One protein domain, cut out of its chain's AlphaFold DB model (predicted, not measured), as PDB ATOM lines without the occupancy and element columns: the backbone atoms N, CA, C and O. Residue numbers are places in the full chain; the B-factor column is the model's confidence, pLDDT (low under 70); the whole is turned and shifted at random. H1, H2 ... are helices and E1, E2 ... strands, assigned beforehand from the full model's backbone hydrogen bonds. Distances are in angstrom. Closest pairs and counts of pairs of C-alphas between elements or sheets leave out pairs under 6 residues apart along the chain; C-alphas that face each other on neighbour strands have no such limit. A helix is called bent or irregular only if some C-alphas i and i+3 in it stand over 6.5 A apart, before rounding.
ATOM      1  N   GLN A   4     252.622 366.692 165.849       88.31
ATOM      2  CA  GLN A   4     251.811 367.900 165.845       88.31
ATOM      3  C   GLN A   4     252.039 368.709 167.121       88.31
ATOM      4  O   GLN A   4     252.031 368.193 168.239       88.31
ATOM      5  N   CYS A   5     252.240 370.006 166.932       91.31
ATOM      6  CA  CYS A   5     252.209 370.987 167.994       91.31
ATOM      7  C   CYS A   5     250.760 371.233 168.444       91.31
ATOM      8  O   CYS A   5     249.811 370.990 167.698       91.31
ATOM      9  N   HIS A   6     250.579 371.813 169.631       90.69
ATOM     10  CA  HIS A   6     249.264 372.233 170.125       90.69
ATOM     11  C   HIS A   6     248.575 373.271 169.217       90.69
ATOM     12  O   HIS A   6     247.367 373.458 169.306       90.69
ATOM     13  N   CYS A   7     249.324 373.962 168.349       92.75
ATOM     14  CA  CYS A   7     248.777 374.880 167.348       92.75
ATOM     15  C   CYS A   7     248.340 374.185 166.040       92.75
ATOM     16  O   CYS A   7     247.941 374.861 165.096       92.75
ATOM     17  N   GLY A   8     248.446 372.853 165.956       91.25
ATOM     18  CA  GLY A   8     248.068 372.045 164.791       91.25
ATOM     19  C   GLY A   8     249.144 371.917 163.706       91.25
ATOM     20  O   GLY A   8     248.988 371.106 162.796       91.25
ATOM     21  N   GLN A   9     250.244 372.670 163.808       91.19
ATOM     22  CA  GLN A   9     251.365 372.608 162.862       91.19
ATOM     23  C   GLN A   9     252.369 371.512 163.226       91.19
ATOM     24  O   GLN A   9     252.529 371.166 164.398       91.19
ATOM     25  N   TRP A  10     253.075 370.990 162.225       89.12
ATOM     26  CA  TRP A  10     254.131 370.001 162.430       89.12
ATOM     27  C   TRP A  10     255.373 370.629 163.064       89.12
ATOM     28  O   TRP A  10     255.747 371.761 162.756       89.12
ATOM     29  N   MET A  11     256.001 369.887 163.976       90.00
ATOM     30  CA  MET A  11     257.266 370.278 164.591       90.00
ATOM     31  C   MET A  11     258.433 369.594 163.893       90.00
ATOM     32  O   MET A  11     258.370 368.393 163.640       90.00
ATOM     33  N   ARG A  12     259.510 370.344 163.668       88.06
ATOM     34  CA  ARG A  12     260.761 369.853 163.082       88.06
ATOM     35  C   ARG A  12     261.788 369.570 164.166       88.06
ATOM     36  O   ARG A  12     261.769 370.217 165.211       88.06
ATOM     37  N   LEU A  13     262.670 368.606 163.932       89.25
ATOM     38  CA  LEU A  13     263.820 368.401 164.804       89.25
ATOM     39  C   LEU A  13     264.846 369.517 164.564       89.25
ATOM     40  O   LEU A  13     265.104 369.894 163.428       89.25
ATOM     41  N   GLU A  14     265.435 370.029 165.635       91.19
ATOM     42  CA  GLU A  14     266.485 371.039 165.612       91.19
ATOM     43  C   GLU A  14     267.471 370.810 166.761       91.19
ATOM     44  O   GLU A  14     267.131 370.239 167.800       91.19
ATOM     45  N   LEU A  15     268.685 371.336 166.612       93.69
ATOM     46  CA  LEU A  15     269.669 371.402 167.686       93.69
ATOM     47  C   LEU A  15     269.673 372.794 168.299       93.69
ATOM     48  O   LEU A  15     269.851 373.804 167.617       93.69
ATOM     49  N   ARG A  16     269.477 372.860 169.613       95.25
ATOM     50  CA  ARG A  16     269.343 374.125 170.331       95.25
ATOM     51  C   ARG A  16     270.289 374.195 171.518       95.25
ATOM     52  O   ARG A  16     270.838 373.199 171.981       95.25
ATOM     53  N   THR A  17     270.498 375.418 171.988       95.12
ATOM     54  CA  THR A  17     271.227 375.676 173.230       95.12
ATOM     55  C   THR A  17     270.225 375.875 174.352       95.12
ATOM     56  O   THR A  17     269.310 376.686 174.215       95.12
ATOM     57  N   ILE A  18     270.422 375.182 175.467       93.50
ATOM     58  CA  ILE A  18     269.645 375.385 176.690       93.50
ATOM     59  C   ILE A  18     270.531 375.972 177.790       93.50
ATOM     60  O   ILE A  18     271.751 375.786 177.806       93.50
ATOM     61  N   LEU A  19     269.905 376.682 178.725       90.19
ATOM     62  CA  LEU A  19     270.576 377.279 179.874       90.19
ATOM     63  C   LEU A  19     270.255 376.483 181.140       90.19
ATOM     64  O   LEU A  19     269.097 376.388 181.540       90.19
ATOM     65  N   ALA A  20     271.294 375.962 181.790       88.00
ATOM     66  CA  ALA A  20     271.223 375.319 183.098       88.00
ATOM     67  C   ALA A  20     272.032 376.155 184.101       88.00
ATOM     68  O   ALA A  20     273.249 376.009 184.240       88.00
ATOM     69  N   GLY A  21     271.368 377.113 184.753       85.81
ATOM     70  CA  GLY A  21     272.037 378.087 185.619       85.81
ATOM     71  C   GLY A  21     273.048 378.940 184.843       85.81
ATOM     72  O   GLY A  21     272.667 379.772 184.023       85.81
ATOM     73  N   LYS A  22     274.348 378.747 185.108       85.88
ATOM     74  CA  LYS A  22     275.451 379.453 184.423       85.88
ATOM     75  C   LYS A  22     276.043 378.675 183.241       85.88
ATOM     76  O   LYS A  22     276.946 379.194 182.582       85.88
ATOM     77  N   VAL A  23     275.570 377.457 182.986       89.62
ATOM     78  CA  VAL A  23     276.087 376.576 181.936       89.62
ATOM     79  C   VAL A  23     275.198 376.667 180.697       89.62
ATOM     80  O   VAL A  23     273.973 376.590 180.787       89.62
ATOM     81  N   GLN A  24     275.828 376.843 179.537       93.25
ATOM     82  CA  GLN A  24     275.193 376.710 178.226       93.25
ATOM     83  C   GLN A  24     275.431 375.294 177.716       93.25
ATOM     84  O   GLN A  24     276.578 374.913 177.476       93.25
ATOM     85  N   ILE A  25     274.357 374.532 177.546       94.81
ATOM     86  CA  ILE A  25     274.414 373.179 177.002       94.81
ATOM     87  C   ILE A  25     274.024 373.277 175.526       94.81
ATOM     88  O   ILE A  25     272.888 373.624 175.204       94.81
ATOM     89  N   LEU A  26     274.995 373.051 174.646       95.88
ATOM     90  CA  LEU A  26     274.871 373.142 173.194       95.88
ATOM     91  C   LEU A  26     274.356 371.824 172.607       95.88
ATOM     92  O   LEU A  26     274.462 370.775 173.239       95.88
ATOM     93  N   HIS A  27     273.875 371.890 171.366       95.94
ATOM     94  CA  HIS A  27     273.486 370.730 170.560       95.94
ATOM     95  C   HIS A  27     272.421 369.841 171.209       95.94
ATOM     96  O   HIS A  27     272.431 368.636 171.016       95.94
ATOM     97  N   VAL A  28     271.487 370.411 171.970       96.00
ATOM     98  CA  VAL A  28     270.387 369.642 172.563       96.00
ATOM     99  C   VAL A  28     269.294 369.420 171.513       96.00
ATOM    100  O   VAL A  28     268.751 370.411 171.013       96.00
ATOM    101  N   PRO A  29     268.926 368.163 171.199       94.62
ATOM    102  CA  PRO A  29     267.852 367.874 170.257       94.62
ATOM    103  C   PRO A  29     266.489 368.309 170.801       94.62
ATOM    104  O   PRO A  29     266.022 367.832 171.841       94.62
ATOM    105  N   MET A  30     265.830 369.210 170.082       93.88
ATOM    106  CA  MET A  30     264.500 369.718 170.397       93.88
ATOM    107  C   MET A  30     263.608 369.665 169.163       93.88
ATOM    108  O   MET A  30     264.047 369.876 168.041       93.88
ATOM    109  N   ARG A  31     262.324 369.414 169.376       91.62
ATOM    110  CA  ARG A  31     261.272 369.625 168.390       91.62
ATOM    111  C   ARG A  31     260.864 371.090 168.453       91.62
ATOM    112  O   ARG A  31     260.494 371.558 169.529       91.62
ATOM    113  N   ALA A  32     260.905 371.793 167.334       91.38
ATOM    114  CA  ALA A  32     260.547 373.198 167.222       91.38
ATOM    115  C   ALA A  32     259.331 373.377 166.310       91.38
ATOM    116  O   ALA A  32     259.241 372.777 165.239       91.38
ATOM    117  N   CYS A  33     258.384 374.206 166.741       92.75
ATOM    118  CA  CYS A  33     257.279 374.656 165.907       92.75
ATOM    119  C   CYS A  33     257.563 376.069 165.402       92.75
ATOM    120  O   CYS A  33     257.563 377.014 166.189       92.75
ATOM    121  N   GLU A  34     257.734 376.239 164.094       89.38
ATOM    122  CA  GLU A  34     257.981 377.559 163.497       89.38
ATOM    123  C   GLU A  34     256.769 378.501 163.636       89.38
ATOM    124  O   GLU A  34     256.937 379.709 163.773       89.38
ATOM    125  N   ALA A  35     255.546 377.962 163.681       93.12
ATOM    126  CA  ALA A  35     254.321 378.765 163.693       93.12
ATOM    127  C   ALA A  35     253.992 379.416 165.047       93.12
ATOM    128  O   ALA A  35     253.412 380.497 165.082       93.12
ATOM    129  N   CYS A  36     254.316 378.756 166.164       94.44
ATOM    130  CA  CYS A  36     254.036 379.281 167.511       94.44
ATOM    131  C   CYS A  36     255.278 379.387 168.401       94.44
ATOM    132  O   CYS A  36     255.161 379.702 169.584       94.44
ATOM    133  N   SER A  37     256.460 379.102 167.846       92.06
ATOM    134  CA  SER A  37     257.748 379.134 168.547       92.06
ATOM    135  C   SER A  37     257.817 378.224 169.784       92.06
ATOM    136  O   SER A  37     258.622 378.454 170.685       92.06
ATOM    137  N   ALA A  38     256.984 377.179 169.839       92.88
ATOM    138  CA  ALA A  38     257.032 376.173 170.893       92.88
ATOM    139  C   ALA A  38     258.212 375.214 170.686       92.88
ATOM    140  O   ALA A  38     258.476 374.770 169.565       92.88
ATOM    141  N   TYR A  39     258.864 374.841 171.790       92.88
ATOM    142  CA  TYR A  39     259.951 373.867 171.817       92.88
ATOM    143  C   TYR A  39     259.607 372.713 172.751       92.88
ATOM    144  O   TYR A  39     259.254 372.932 173.910       92.88
ATOM    145  N   HIS A  40     259.760 371.483 172.273       92.12
ATOM    146  CA  HIS A  40     259.625 370.276 173.080       92.12
ATOM    147  C   HIS A  40     260.923 369.485 173.035       92.12
ATOM    148  O   HIS A  40     261.466 369.238 171.963       92.12
ATOM    149  N   LEU A  41     261.419 369.051 174.190       92.38
ATOM    150  CA  LEU A  41     262.611 368.212 174.233       92.38
ATOM    151  C   LEU A  41     262.372 366.914 173.454       92.38
ATOM    152  O   LEU A  41     261.311 366.301 173.591       92.38
ATOM    153  N   PHE A  42     263.355 366.487 172.660       91.00
ATOM    154  CA  PHE A  42     263.265 365.215 171.957       91.00
ATOM    155  C   PHE A  42     263.207 364.072 172.991       91.00
ATOM    156  O   PHE A  42     264.157 363.907 173.761       91.00
ATOM    157  N   PRO A  43     262.101 363.304 173.077       88.88
ATOM    158  CA  PRO A  43     261.880 362.393 174.201       88.88
ATOM    159  C   PRO A  43     263.024 361.403 174.479       88.88
ATOM    160  O   PRO A  43     263.363 361.251 175.656       88.88
ATOM    161  N   PRO A  44     263.687 360.817 173.455       88.62
ATOM    162  CA  PRO A  44     264.787 359.872 173.665       88.62
ATOM    163  C   PRO A  44     265.977 360.416 174.464       88.62
ATOM    164  O   PRO A  44     266.709 359.637 175.065       88.62
ATOM    165  N   VAL A  45     266.176 361.738 174.522       90.31
ATOM    166  CA  VAL A  45     267.304 362.332 175.263       90.31
ATOM    167  C   VAL A  45     266.940 362.840 176.659       90.31
ATOM    168  O   VAL A  45     267.805 363.316 177.396       90.31
ATOM    169  N   LYS A  46     265.661 362.768 177.048       90.06
ATOM    170  CA  LYS A  46     265.139 363.455 178.238       90.06
ATOM    171  C   LYS A  46     265.773 363.000 179.549       90.06
ATOM    172  O   LYS A  46     266.106 363.849 180.376       90.06
ATOM    173  N   SER A  47     265.909 361.693 179.757       88.38
ATOM    174  CA  SER A  47     266.487 361.135 180.987       88.38
ATOM    175  C   SER A  47     267.943 361.566 181.148       88.38
ATOM    176  O   SER A  47     268.281 362.204 182.142       88.38
ATOM    177  N   VAL A  48     268.754 361.342 180.112       89.25
ATOM    178  CA  VAL A  48     270.181 361.697 180.093       89.25
ATOM    179  C   VAL A  48     270.378 363.194 180.310       89.25
ATOM    180  O   VAL A  48     271.232 363.594 181.098       89.25
ATOM    181  N   LEU A  49     269.559 364.040 179.677       92.25
ATOM    182  CA  LEU A  49     269.654 365.480 179.885       92.25
ATOM    183  C   LEU A  49     269.298 365.885 181.322       92.25
ATOM    184  O   LEU A  49     269.946 366.759 181.892       92.25
ATOM    185  N   THR A  50     268.279 365.259 181.911       91.75
ATOM    186  CA  THR A  50     267.860 365.546 183.291       91.75
ATOM    187  C   THR A  50     268.968 365.197 184.282       91.75
ATOM    188  O   THR A  50     269.271 365.991 185.174       91.75
ATOM    189  N   ASP A  51     269.601 364.040 184.098       90.00
ATOM    190  CA  ASP A  51     270.723 363.604 184.926       90.00
ATOM    191  C   ASP A  51     271.933 364.532 184.745       90.00
ATOM    192  O   ASP A  51     272.488 365.022 185.728       90.00
ATOM    193  N   TYR A  52     272.252 364.892 183.499       90.44
ATOM    194  CA  TYR A  52     273.344 365.809 183.183       90.44
ATOM    195  C   TYR A  52     273.151 367.201 183.808       90.44
ATOM    196  O   TYR A  52     274.063 367.745 184.430       90.44
ATOM    197  N   VAL A  53     271.947 367.777 183.715       90.00
ATOM    198  CA  VAL A  53     271.624 369.076 184.332       90.00
ATOM    199  C   VAL A  53     271.722 369.010 185.858       90.00
ATOM    200  O   VAL A  53     272.216 369.954 186.482       90.00
ATOM    201  N   ARG A  54     271.287 367.903 186.473       88.31
ATOM    202  CA  ARG A  54     271.397 367.689 187.923       88.31
ATOM    203  C   ARG A  54     272.857 367.672 188.379       88.31
ATOM    204  O   ARG A  54     273.171 368.262 189.414       88.31
ATOM    205  N   ASP A  55     273.740 367.055 187.604       84.88
ATOM    206  CA  ASP A  55     275.167 366.984 187.925       84.88
ATOM    207  C   ASP A  55     275.882 368.328 187.708       84.88
ATOM    208  O   ASP A  55     276.726 368.719 188.519       84.88
ATOM    209  N   LEU A  56     275.470 369.097 186.694       83.31
ATOM    210  CA  LEU A  56     275.977 370.448 186.419       83.31
ATOM    211  C   LEU A  56     275.600 371.486 187.482       83.31
ATOM    212  O   LEU A  56     276.326 372.463 187.659       83.31
ATOM    213  N   GLY A  57     274.501 371.293 188.220       67.50
ATOM    214  CA  GLY A  57     274.064 372.209 189.287       67.50
ATOM    215  C   GLY A  57     275.091 372.419 190.411       67.50
ATOM    216  O   GLY A  57     274.951 373.341 191.212       67.50
ATOM    217  N   LYS A  58     276.144 371.593 190.453       67.75
ATOM    218  CA  LYS A  58     277.273 371.687 191.390       67.75
ATOM    219  C   LYS A  58     278.424 372.564 190.872       67.75
ATOM    220  O   LYS A  58     279.363 372.836 191.617       67.75
ATOM    221  N   GLU A  59     278.384 373.008 189.614       67.38
ATOM    222  CA  GLU A  59     279.488 373.703 188.949       67.38
ATOM    223  C   GLU A  59     279.303 375.238 188.985       67.38
ATOM    224  O   GLU A  59     278.284 375.784 188.567       67.38
ATOM    225  N   SER A  60     280.296 375.977 189.500       61.31
ATOM    226  CA  SER A  60     280.175 377.426 189.771       61.31
ATOM    227  C   SER A  60     280.627 378.344 188.622       61.31
ATOM    228  O   SER A  60     280.423 379.564 188.679       61.31
ATOM    229  N   SER A  61     281.225 377.777 187.570       71.44
ATOM    230  CA  SER A  61     281.861 378.521 186.473       71.44
ATOM    231  C   SER A  61     280.985 378.576 185.219       71.44
ATOM    232  O   SER A  61     280.341 377.598 184.851       71.44
ATOM    233  N   LYS A  62     280.956 379.738 184.547       69.00
ATOM    234  CA  LYS A  62     280.289 379.879 183.243       69.00
ATOM    235  C   LYS A  62     281.038 379.030 182.218       69.00
ATOM    236  O   LYS A  62     282.195 379.323 181.922       69.00
ATOM    237  N   LYS A  63     280.381 378.009 181.675       84.19
ATOM    238  CA  LYS A  63     280.953 377.104 180.672       84.19
ATOM    239  C   LYS A  63     279.949 376.831 179.560       84.19
ATOM    240  O   LYS A  63     278.740 376.831 179.788       84.19
ATOM    241  N   LYS A  64     280.474 376.603 178.357       90.44
ATOM    242  CA  LYS A  64     279.743 375.981 177.252       90.44
ATOM    243  C   LYS A  64     280.118 374.504 177.230       90.44
ATOM    244  O   LYS A  64     281.301 374.195 177.355       90.44
ATOM    245  N   ARG A  65     279.134 373.620 177.106       91.00
ATOM    246  CA  ARG A  65     279.322 372.166 177.023       91.00
ATOM    247  C   ARG A  65     278.479 371.620 175.885       91.00
ATOM    248  O   ARG A  65     277.317 372.008 175.783       91.00
ATOM    249  N   SER A  66     279.033 370.759 175.038       93.12
ATOM    250  CA  SER A  66     278.224 370.074 174.032       93.12
ATOM    251  C   SER A  66     277.477 368.917 174.681       93.12
ATOM    252  O   SER A  66     278.081 368.104 175.373       93.12
ATOM    253  N   PHE A  67     276.172 368.799 174.439       94.69
ATOM    254  CA  PHE A  67     275.422 367.629 174.893       94.69
ATOM    255  C   PHE A  67     275.841 366.347 174.160       94.69
ATOM    256  O   PHE A  67     275.693 365.248 174.691       94.69
ATOM    257  N   THR A  68     276.455 366.486 172.985       93.44
ATOM    258  CA  THR A  68     277.014 365.357 172.239       93.44
ATOM    259  C   THR A  68     278.175 364.666 172.962       93.44
ATOM    260  O   THR A  68     278.426 363.494 172.718       93.44
ATOM    261  N   GLU A  69     278.835 365.343 173.913       88.69
ATOM    262  CA  GLU A  69     279.894 364.752 174.752       88.69
ATOM    263  C   GLU A  69     279.358 363.677 175.709       88.69
ATOM    264  O   GLU A  69     280.123 362.847 176.195       88.69
ATOM    265  N   VAL A  70     278.057 363.706 176.016       87.75
ATOM    266  CA  VAL A  70     277.435 362.857 177.046       87.75
ATOM    267  C   VAL A  70     276.238 362.058 176.540       87.75
ATOM    268  O   VAL A  70     275.721 361.205 177.260       87.75
ATOM    269  N   ASN A  71     275.766 362.321 175.321       89.69
ATOM    270  CA  ASN A  71     274.613 361.645 174.752       89.69
ATOM    271  C   ASN A  71     274.857 361.241 173.295       89.69
ATOM    272  O   ASN A  71     274.937 362.076 172.397       89.69
ATOM    273  N   GLU A  72     274.895 359.931 173.073       87.50
ATOM    274  CA  GLU A  72     275.153 359.311 171.771       87.50
ATOM    275  C   GLU A  72     274.102 359.694 170.716       87.50
ATOM    276  O   GLU A  72     274.439 360.012 169.580       87.50
ATOM    277  N   ILE A  73     272.822 359.740 171.098       90.75
ATOM    278  CA  ILE A  73     271.731 360.134 170.193       90.75
ATOM    279  C   ILE A  73     271.941 361.574 169.710       90.75
ATOM    280  O   ILE A  73     271.784 361.872 168.528       90.75
ATOM    281  N   SER A  74     272.335 362.467 170.616       92.50
ATOM    282  CA  SER A  74     272.664 363.850 170.294       92.50
ATOM    283  C   SER A  74     273.844 363.960 169.331       92.50
ATOM    284  O   SER A  74     273.801 364.814 168.450       92.50
ATOM    285  N   GLN A  75     274.874 363.124 169.493       93.19
ATOM    286  CA  GLN A  75     276.023 363.079 168.585       93.19
ATOM    287  C   GLN A  75     275.596 362.631 167.183       93.19
ATOM    288  O   GLN A  75     275.907 363.317 166.218       93.19
ATOM    289  N   ILE A  76     274.803 361.561 167.070       92.56
ATOM    290  CA  ILE A  76     274.293 361.084 165.775       92.56
ATOM    291  C   ILE A  76     273.462 362.163 165.071       92.56
ATOM    292  O   ILE A  76     273.663 362.424 163.889       92.56
ATOM    293  N   ILE A  77     272.542 362.814 165.791       92.44
ATOM    294  CA  ILE A  77     271.727 363.898 165.224       92.44
ATOM    295  C   ILE A  77     272.630 365.044 164.763       92.44
ATOM    296  O   ILE A  77     272.439 365.567 163.672       92.44
ATOM    297  N   TYR A  78     273.623 365.425 165.564       94.12
ATOM    298  CA  TYR A  78     274.586 366.456 165.186       94.12
ATOM    299  C   TYR A  78     275.347 366.111 163.905       94.12
ATOM    300  O   TYR A  78     275.406 366.944 163.002       94.12
ATOM    301  N   ASP A  79     275.844 364.883 163.782       93.06
ATOM    302  CA  ASP A  79     276.594 364.446 162.604       93.06
ATOM    303  C   ASP A  79     275.722 364.419 161.343       93.06
ATOM    304  O   ASP A  79     276.158 364.884 160.291       93.06
ATOM    305  N   VAL A  80     274.465 363.974 161.454       91.94
ATOM    306  CA  VAL A  80     273.500 364.043 160.345       91.94
ATOM    307  C   VAL A  80     273.247 365.498 159.947       91.94
ATOM    308  O   VAL A  80     273.361 365.845 158.779       91.94
ATOM    309  N   PHE A  81     272.984 366.388 160.907       89.44
ATOM    310  CA  PHE A  81     272.743 367.807 160.618       89.44
ATOM    311  C   PHE A  81     273.943 368.515 159.972       89.44
ATOM    312  O   PHE A  81     273.744 369.496 159.260       89.44
ATOM    313  N   LEU A  82     275.174 368.052 160.209       89.31
ATOM    314  CA  LEU A  82     276.365 368.580 159.538       89.31
ATOM    315  C   LEU A  82     276.492 368.129 158.078       89.31
ATOM    316  O   LEU A  82     277.146 368.812 157.291       89.31
ATOM    317  N   GLN A  83     275.931 366.969 157.738       84.62
ATOM    318  CA  GLN A  83     276.013 366.375 156.404       84.62
ATOM    319  C   GLN A  83     274.847 366.797 155.505       84.62
ATOM    320  O   GLN A  83     275.006 366.856 154.285       84.62
ATOM    321  N   GLU A  84     273.694 367.110 156.095       77.75
ATOM    322  CA  GLU A  84     272.502 367.524 155.361       77.75
ATOM    323  C   GLU A  84     272.594 368.968 154.842       77.75
ATOM    324  O   GLU A  84     273.167 369.865 155.464       77.75
ATOM    325  N   THR A  85     271.987 369.207 153.677       69.31
ATOM    326  CA  THR A  85     271.891 370.546 153.079       69.31
ATOM    327  C   THR A  85     270.564 371.209 153.446       69.31
ATOM    328  O   THR A  85     269.623 370.555 153.884       69.31
ATOM    329  N   TYR A  86     270.453 372.526 153.242       59.44
ATOM    330  CA  TYR A  86     269.222 373.277 153.537       59.44
ATOM    331  C   TYR A  86     267.981 372.773 152.765       59.44
ATOM    332  O   TYR A  86     266.854 373.063 153.159       59.44
ATOM    333  N   GLU A  87     268.169 372.017 151.679       67.44
ATOM    334  CA  GLU A  87     267.084 371.486 150.841       67.44
ATOM    335  C   GLU A  87     266.579 370.101 151.276       67.44
ATOM    336  O   GLU A  87     265.590 369.615 150.723       67.44
ATOM    337  N   SER A  88     267.215 369.464 152.263       76.25
ATOM    338  CA  SER A  88     266.852 368.116 152.698       76.25
ATOM    339  C   SER A  88     265.447 368.075 153.305       76.25
ATOM    340  O   SER A  88     265.101 368.854 154.201       76.25
ATOM    341  N   SER A  89     264.610 367.151 152.830       80.88
ATOM    342  CA  SER A  89     263.261 366.974 153.369       80.88
ATOM    343  C   SER A  89     263.285 366.290 154.744       80.88
ATOM    344  O   SER A  89     264.264 365.648 155.126       80.88
ATOM    345  N   SER A  90     262.171 366.359 155.489       77.81
ATOM    346  CA  SER A  90     262.022 365.618 156.760       77.81
ATOM    347  C   SER A  90     262.242 364.107 156.573       77.81
ATOM    348  O   SER A  90     262.847 363.444 157.414       77.81
ATOM    349  N   ALA A  91     261.813 363.561 155.428       82.06
ATOM    350  CA  ALA A  91     261.992 362.150 155.105       82.06
ATOM    351  C   ALA A  91     263.461 361.792 154.827       82.06
ATOM    352  O   ALA A  91     263.909 360.723 155.244       82.06
ATOM    353  N   ASP A  92     264.208 362.677 154.161       85.88
ATOM    354  CA  ASP A  92     265.640 362.484 153.905       85.88
ATOM    355  C   ASP A  92     266.412 362.481 155.222       85.88
ATOM    356  O   ASP A  92     267.157 361.543 155.499       85.88
ATOM    357  N   MET A  93     266.112 363.448 156.093       84.56
ATOM    358  CA  MET A  93     266.698 363.543 157.424       84.56
ATOM    359  C   MET A  93     266.382 362.298 158.276       84.56
ATOM    360  O   MET A  93     267.278 361.744 158.917       84.56
ATOM    361  N   GLU A  94     265.140 361.796 158.261       86.00
ATOM    362  CA  GLU A  94     264.776 360.547 158.954       86.00
ATOM    363  C   GLU A  94     265.558 359.340 158.414       86.00
ATOM    364  O   GLU A  94     266.068 358.530 159.194       86.00
ATOM    365  N   ASN A  95     265.681 359.208 157.091       89.38
ATOM    366  CA  ASN A  95     266.434 358.115 156.480       89.38
ATOM    367  C   ASN A  95     267.936 358.211 156.805       89.38
ATOM    368  O   ASN A  95     268.542 357.185 157.122       89.38
ATOM    369  N   ALA A  96     268.512 359.415 156.794       90.81
ATOM    370  CA  ALA A  96     269.901 359.663 157.171       90.81
ATOM    371  C   ALA A  96     270.160 359.301 158.641       90.81
ATOM    372  O   ALA A  96     271.110 358.579 158.941       90.81
ATOM    373  N   MET A  97     269.264 359.680 159.560       90.31
ATOM    374  CA  MET A  97     269.348 359.241 160.960       90.31
ATOM    375  C   MET A  97     269.254 357.727 161.104       90.31
ATOM    376  O   MET A  97     270.025 357.143 161.861       90.31
ATOM    377  N   LYS A  98     268.348 357.063 160.380       91.94
ATOM    378  CA  LYS A  98     268.253 355.594 160.409       91.94
ATOM    379  C   LYS A  98     269.538 354.934 159.924       91.94
ATOM    380  O   LYS A  98     269.956 353.946 160.524       91.94
ATOM    381  N   ALA A  99     270.149 355.456 158.863       93.19
ATOM    382  CA  ALA A  99     271.432 354.970 158.368       93.19
ATOM    383  C   ALA A  99     272.532 355.156 159.425       93.19
ATOM    384  O   ALA A  99     273.145 354.176 159.839       93.19
ATOM    385  N   ALA A 100     272.674 356.368 159.967       94.19
ATOM    386  CA  ALA A 100     273.671 356.679 160.989       94.19
ATOM    387  C   ALA A 100     273.507 355.830 162.266       94.19
ATOM    388  O   ALA A 100     274.490 355.344 162.823       94.19
ATOM    389  N   ILE A 101     272.270 355.589 162.715       94.19
ATOM    390  CA  ILE A 101     271.985 354.714 163.863       94.19
ATOM    391  C   ILE A 101     272.402 353.271 163.568       94.19
ATOM    392  O   ILE A 101     273.015 352.635 164.425       94.19
ATOM    393  N   LYS A 102     272.095 352.744 162.376       95.06
ATOM    394  CA  LYS A 102     272.485 351.379 161.984       95.06
ATOM    395  C   LYS A 102     274.001 351.223 161.929       95.06
ATOM    396  O   LYS A 102     274.525 350.275 162.507       95.06
ATOM    397  N   ASP A 103     274.695 352.172 161.311       95.12
ATOM    398  CA  ASP A 103     276.157 352.165 161.230       95.12
ATOM    399  C   ASP A 103     276.783 352.229 162.624       95.12
ATOM    400  O   ASP A 103     277.716 351.485 162.937       95.12
ATOM    401  N   ARG A 104     276.212 353.050 163.511       95.12
ATOM    402  CA  ARG A 104     276.674 353.139 164.893       95.12
ATOM    403  C   ARG A 104     276.417 351.861 165.684       95.12
ATOM    404  O   ARG A 104     277.294 351.450 166.439       95.12
ATOM    405  N   ILE A 105     275.261 351.217 165.514       95.56
ATOM    406  CA  ILE A 105     274.967 349.913 166.129       95.56
ATOM    407  C   ILE A 105     275.989 348.870 165.673       95.56
ATOM    408  O   ILE A 105     276.541 348.177 166.523       95.56
ATOM    409  N   ASN A 106     276.285 348.792 164.373       97.12
ATOM    410  CA  ASN A 106     277.281 347.856 163.843       97.12
ATOM    411  C   ASN A 106     278.653 348.079 164.492       97.12
ATOM    412  O   ASN A 106     279.229 347.145 165.043       97.12
ATOM    413  N   LEU A 107     279.116 349.330 164.545       96.19
ATOM    414  CA  LEU A 107     280.373 349.673 165.208       96.19
ATOM    415  C   LEU A 107     280.375 349.297 166.700       96.19
ATOM    416  O   LEU A 107     281.368 348.787 167.211       96.19
ATOM    417  N   LEU A 108     279.279 349.542 167.423       95.62
ATOM    418  CA  LEU A 108     279.178 349.169 168.837       95.62
ATOM    419  C   LEU A 108     279.174 347.649 169.039       95.62
ATOM    420  O   LEU A 108     279.708 347.187 170.042       95.62
ATOM    421  N   LEU A 109     278.606 346.876 168.110       97.69
ATOM    422  CA  LEU A 109     278.655 345.412 168.140       97.69
ATOM    423  C   LEU A 109     280.076 344.890 167.902       97.69
ATOM    424  O   LEU A 109     280.504 343.977 168.609       97.69
ATOM    425  N   ASP A 110     280.829 345.500 166.986       97.94
ATOM    426  CA  ASP A 110     282.241 345.165 166.766       97.94
ATOM    427  C   ASP A 110     283.077 345.453 168.024       97.94
ATOM    428  O   ASP A 110     283.860 344.616 168.482       97.94
ATOM    429  N   LEU A 111     282.863 346.621 168.647       97.38
ATOM    430  CA  LEU A 111     283.505 346.972 169.917       97.38
ATOM    431  C   LEU A 111     283.084 346.037 171.052       97.38
ATOM    432  O   LEU A 111     283.904 345.716 171.905       97.38
ATOM    433  N   PHE A 112     281.834 345.575 171.058       97.12
ATOM    434  CA  PHE A 112     281.332 344.644 172.063       97.12
ATOM    435  C   PHE A 112     282.048 343.296 171.981       97.12
ATOM    436  O   PHE A 112     282.516 342.799 173.002       97.12
ATOM    437  N   GLN A 113     282.213 342.746 170.774       96.94
ATOM    438  CA  GLN A 113     282.990 341.519 170.565       96.94
ATOM    439  C   GLN A 113     284.440 341.688 171.033       96.94
ATOM    440  O   GLN A 113     285.016 340.795 171.660       96.94
ATOM    441  N   HIS A 114     285.034 342.855 170.771       97.56
ATOM    442  CA  HIS A 114     286.380 343.149 171.243       97.56
ATOM    443  C   HIS A 114     286.455 343.234 172.775       97.56
ATOM    444  O   HIS A 114     287.301 342.573 173.376       97.56
ATOM    445  N   ALA A 115     285.550 343.980 173.412       97.31
ATOM    446  CA  ALA A 115     285.457 344.093 174.865       97.31
ATOM    447  C   ALA A 115     285.262 342.721 175.537       97.31
ATOM    448  O   ALA A 115     285.869 342.439 176.570       97.31
ATOM    449  N   GLU A 116     284.472 341.842 174.915       96.75
ATOM    450  CA  GLU A 116     284.252 340.469 175.372       96.75
ATOM    451  C   GLU A 116     285.546 339.649 175.325       96.75
ATOM    452  O   GLU A 116     285.885 338.976 176.300       96.75
ATOM    453  N   SER A 117     286.325 339.772 174.244       97.31
ATOM    454  CA  SER A 117     287.609 339.069 174.095       97.31
ATOM    455  C   SER A 117     288.647 339.441 175.160       97.31
ATOM    456  O   SER A 117     289.457 338.596 175.541       97.31
ATOM    457  N   ILE A 118     288.603 340.679 175.665       97.81
ATOM    458  CA  ILE A 118     289.490 341.167 176.733       97.81
ATOM    459  C   ILE A 118     288.842 341.112 178.127       97.81
ATOM    460  O   ILE A 118     289.472 341.507 179.104       97.81
ATOM    461  N   GLN A 119     287.607 340.604 178.226       96.56
ATOM    462  CA  GLN A 119     286.831 340.456 179.465       96.56
ATOM    463  C   GLN A 119     286.628 341.767 180.248       96.56
ATOM    464  O   GLN A 119     286.528 341.762 181.479       96.56
ATOM    465  N   ASP A 120     286.526 342.901 179.553       97.56
ATOM    466  CA  ASP A 120     286.276 344.192 180.196       97.56
ATOM    467  C   ASP A 120     284.786 344.353 180.532       97.56
ATOM    468  O   ASP A 120     283.979 344.846 179.744       97.56
ATOM    469  N   SER A 121     284.413 343.913 181.734       95.12
ATOM    470  CA  SER A 121     283.025 343.966 182.215       95.12
ATOM    471  C   SER A 121     282.437 345.379 182.307       95.12
ATOM    472  O   SER A 121     281.232 345.542 182.109       95.12
ATOM    473  N   ILE A 122     283.262 346.396 182.579       96.00
ATOM    474  CA  ILE A 122     282.798 347.784 182.696       96.00
ATOM    475  C   ILE A 122     282.459 348.302 181.302       96.00
ATOM    476  O   ILE A 122     281.395 348.885 181.092       96.00
ATOM    477  N   TRP A 123     283.341 348.042 180.338       96.38
ATOM    478  CA  TRP A 123     283.123 348.449 178.961       96.38
ATOM    479  C   TRP A 123     281.954 347.701 178.311       96.38
ATOM    480  O   TRP A 123     281.142 348.315 177.621       96.38
ATOM    481  N   LEU A 124     281.801 346.403 178.586       96.62
ATOM    482  CA  LEU A 124     280.665 345.611 178.106       96.62
ATOM    483  C   LEU A 124     279.317 346.184 178.558       96.62
ATOM    484  O   LEU A 124     278.374 346.211 177.767       96.62
ATOM    485  N   GLU A 125     279.213 346.640 179.808       94.31
ATOM    486  CA  GLU A 125     277.970 347.218 180.323       94.31
ATOM    487  C   GLU A 125     277.662 348.581 179.685       94.31
ATOM    488  O   GLU A 125     276.529 348.818 179.260       94.31
ATOM    489  N   ASP A 126     278.675 349.438 179.507       91.50
ATOM    490  CA  ASP A 126     278.530 350.701 178.767       91.50
ATOM    491  C   ASP A 126     278.047 350.458 177.325       91.50
ATOM    492  O   ASP A 126     277.079 351.074 176.867       91.50
ATOM    493  N   LEU A 127     278.652 349.499 176.618       94.19
ATOM    494  CA  LEU A 127     278.259 349.145 175.252       94.19
ATOM    495  C   LEU A 127     276.832 348.580 175.187       94.19
ATOM    496  O   LEU A 127     276.075 348.953 174.288       94.19
ATOM    497  N   ARG A 128     276.422 347.739 176.149       93.38
ATOM    498  CA  ARG A 128     275.038 347.232 176.249       93.38
ATOM    499  C   ARG A 128     274.033 348.355 176.419       93.38
ATOM    500  O   ARG A 128     273.010 348.365 175.730       93.38
ATOM    501  N   GLN A 129     274.319 349.306 177.303       88.88
ATOM    502  CA  GLN A 129     273.434 350.439 177.544       88.88
ATOM    503  C   GLN A 129     273.262 351.282 176.272       88.88
ATOM    504  O   GLN A 129     272.132 351.608 175.900       88.88
ATOM    505  N   ARG A 130     274.355 351.577 175.556       90.31
ATOM    506  CA  ARG A 130     274.309 352.325 174.287       90.31
ATOM    507  C   ARG A 130     273.548 351.570 173.197       90.31
ATOM    508  O   ARG A 130     272.671 352.148 172.555       90.31
ATOM    509  N   LEU A 131     273.827 350.277 173.021       93.50
ATOM    510  CA  LEU A 131     273.129 349.422 172.055       93.50
ATOM    511  C   LEU A 131     271.624 349.364 172.327       93.50
ATOM    512  O   LEU A 131     270.831 349.462 171.389       93.50
ATOM    513  N   SER A 132     271.218 349.253 173.594       90.31
ATOM    514  CA  SER A 132     269.807 349.250 173.991       90.31
ATOM    515  C   SER A 132     269.107 350.558 173.609       90.31
ATOM    516  O   SER A 132     268.039 350.529 172.994       90.31
ATOM    517  N   GLN A 133     269.735 351.700 173.902       86.50
ATOM    518  CA  GLN A 133     269.189 353.020 173.575       86.50
ATOM    519  C   GLN A 133     269.007 353.204 172.066       86.50
ATOM    520  O   GLN A 133     267.926 353.592 171.617       86.50
ATOM    521  N   LEU A 134     270.038 352.890 171.276       91.50
ATOM    522  CA  LEU A 134     269.996 353.045 169.822       91.50
ATOM    523  C   LEU A 134     269.022 352.067 169.161       91.50
ATOM    524  O   LEU A 134     268.297 352.454 168.247       91.50
ATOM    525  N   SER A 135     268.946 350.829 169.652       91.81
ATOM    526  CA  SER A 135     267.986 349.842 169.148       91.81
ATOM    527  C   SER A 135     266.544 350.274 169.420       91.81
ATOM    528  O   SER A 135     265.705 350.190 168.527       91.81
ATOM    529  N   SER A 136     266.249 350.790 170.622       88.06
ATOM    530  CA  SER A 136     264.916 351.321 170.945       88.06
ATOM    531  C   SER A 136     264.550 352.493 170.039       88.06
ATOM    532  O   SER A 136     263.458 352.516 169.471       88.06
ATOM    533  N   LEU A 137     265.485 353.431 169.853       88.25
ATOM    534  CA  LEU A 137     265.292 354.579 168.974       88.25
ATOM    535  C   LEU A 137     265.017 354.144 167.530       88.25
ATOM    536  O   LEU A 137     264.088 354.649 166.909       88.25
ATOM    537  N   LEU A 138     265.777 353.182 166.999       90.25
ATOM    538  CA  LEU A 138     265.574 352.676 165.642       90.25
ATOM    539  C   LEU A 138     264.161 352.097 165.457       90.25
ATOM    540  O   LEU A 138     263.489 352.407 164.475       90.25
ATOM    541  N   VAL A 139     263.678 351.321 166.433       88.00
ATOM    542  CA  VAL A 139     262.320 350.749 166.416       88.00
ATOM    543  C   VAL A 139     261.241 351.835 166.494       88.00
ATOM    544  O   VAL A 139     260.192 351.713 165.861       88.00
ATOM    545  N   GLU A 140     261.453 352.896 167.274       84.31
ATOM    546  CA  GLU A 140     260.545 354.052 167.316       84.31
ATOM    547  C   GLU A 140     260.480 354.761 165.961       84.31
ATOM    548  O   GLU A 140     259.387 354.985 165.441       84.31
ATOM    549  N   LEU A 141     261.632 355.022 165.344       81.75
ATOM    550  CA  LEU A 141     261.707 355.656 164.029       81.75
ATOM    551  C   LEU A 141     261.054 354.801 162.931       81.75
ATOM    552  O   LEU A 141     260.504 355.342 161.974       81.75
ATOM    553  N   ASP A 142     261.094 353.472 163.029       80.19
ATOM    554  CA  ASP A 142     260.431 352.587 162.063       80.19
ATOM    555  C   ASP A 142     258.911 352.486 162.262       80.19
ATOM    556  O   ASP A 142     258.180 352.338 161.278       80.19
ATOM    557  N   ARG A 143     258.406 352.643 163.493       69.38
ATOM    558  CA  ARG A 143     256.958 352.651 163.774       69.38
ATOM    559  C   ARG A 143     256.231 353.846 163.159       69.38
ATOM    560  O   ARG A 143     255.103 353.680 162.694       69.38
ATOM    561  N   ASP A 144     256.884 355.001 163.069       58.09
ATOM    562  CA  ASP A 144     256.298 356.219 162.497       58.09
ATOM    563  C   ASP A 144     255.881 356.065 161.015       58.09
ATOM    564  O   ASP A 144     254.979 356.766 160.553       58.09
ATOM    565  N   LYS A 145     256.433 355.096 160.263       50.19
ATOM    566  CA  LYS A 145     256.007 354.817 158.873       50.19
ATOM    567  C   LYS A 145     254.653 354.106 158.766       50.19
ATOM    568  O   LYS A 145     253.989 354.222 157.740       50.19
TER     569      LYS A 145
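Overview. This is residues 4 to 145 of the 150 residues of an uncharacterized protein of Paenibacillus macquariensis (UniProt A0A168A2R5). A small, strongly twisted sheet, built on a bent hairpin of E1 and E2 with short strands E3 and E4 beside E2, has H1 and H2 packed on it. A long helical hairpin, H3 and H4, reaches away from the sheet, with H2 between H3 and the sheet. The printed part has 142 residues, with four named helices and four named strands in the order E1 E2 E3 H1 E4 H2 H3 H4, class mixed. The branched sheet is mixed too; the whole is compact, radius of gyration of the C-alphas 16.8 A, spans 53 by 44 by 25 A.

Arrangement. E2, residues 23 to 32, has E1, residues 10 to 20, on one side, and E3, residues 39 to 41, and E4, residues 63 to 66, on the other side. E1, E2 and E3 form a meander, each strand the antiparallel neighbour of the one before; N 14 and O 30 at 2.8 A, and N 31 and O 40 at 2.7 A, are within hydrogen-bond range. E4 is parallel to E2, with N 26 and O 65 2.8 A apart. H1, residues 43 to 56, is on the sheet at a height of 9.4 A, along the strands; it is irregular, C-alphas 44 and 47 being 7.6 A apart. H2, residues 72 to 83, is on the sheet at a height of 8.8 A, across the strands. H2 touches H3, residues 90 to 117, with its residues 76 to 80 alone, closest C-alphas Val 80 and Met 97, 6.4 A. H3 and H4, residues 121 to 145, form a helical hairpin at a shallow tilt of 24 degrees, closest C-alphas Ala 115 and Leu 124, 6.0 A. Every O i to N i+4 pair is within hydrogen-bond range in H2 and H3, 8 of 10 in H1 and 20 of 21 in H4.

Along the chain. E1 spans 27.3 A from C-alpha 10 at (254.131, 370.001, 162.430), E2 21.7 A and H1 20.3 A. H3 spans 40.7 A; H4, 37.3 A, ends at C-alpha 145 at (256.007, 354.817, 158.873).

Size, cuts and confidence. The C-alphas farthest apart, those of Cys 7 and Ile 118, are 53.7 A apart. The printed part has no cut and no long link. The pLDDT is under 70 at residues 57 to 60, 62, 85 to 87 and 143 to 145.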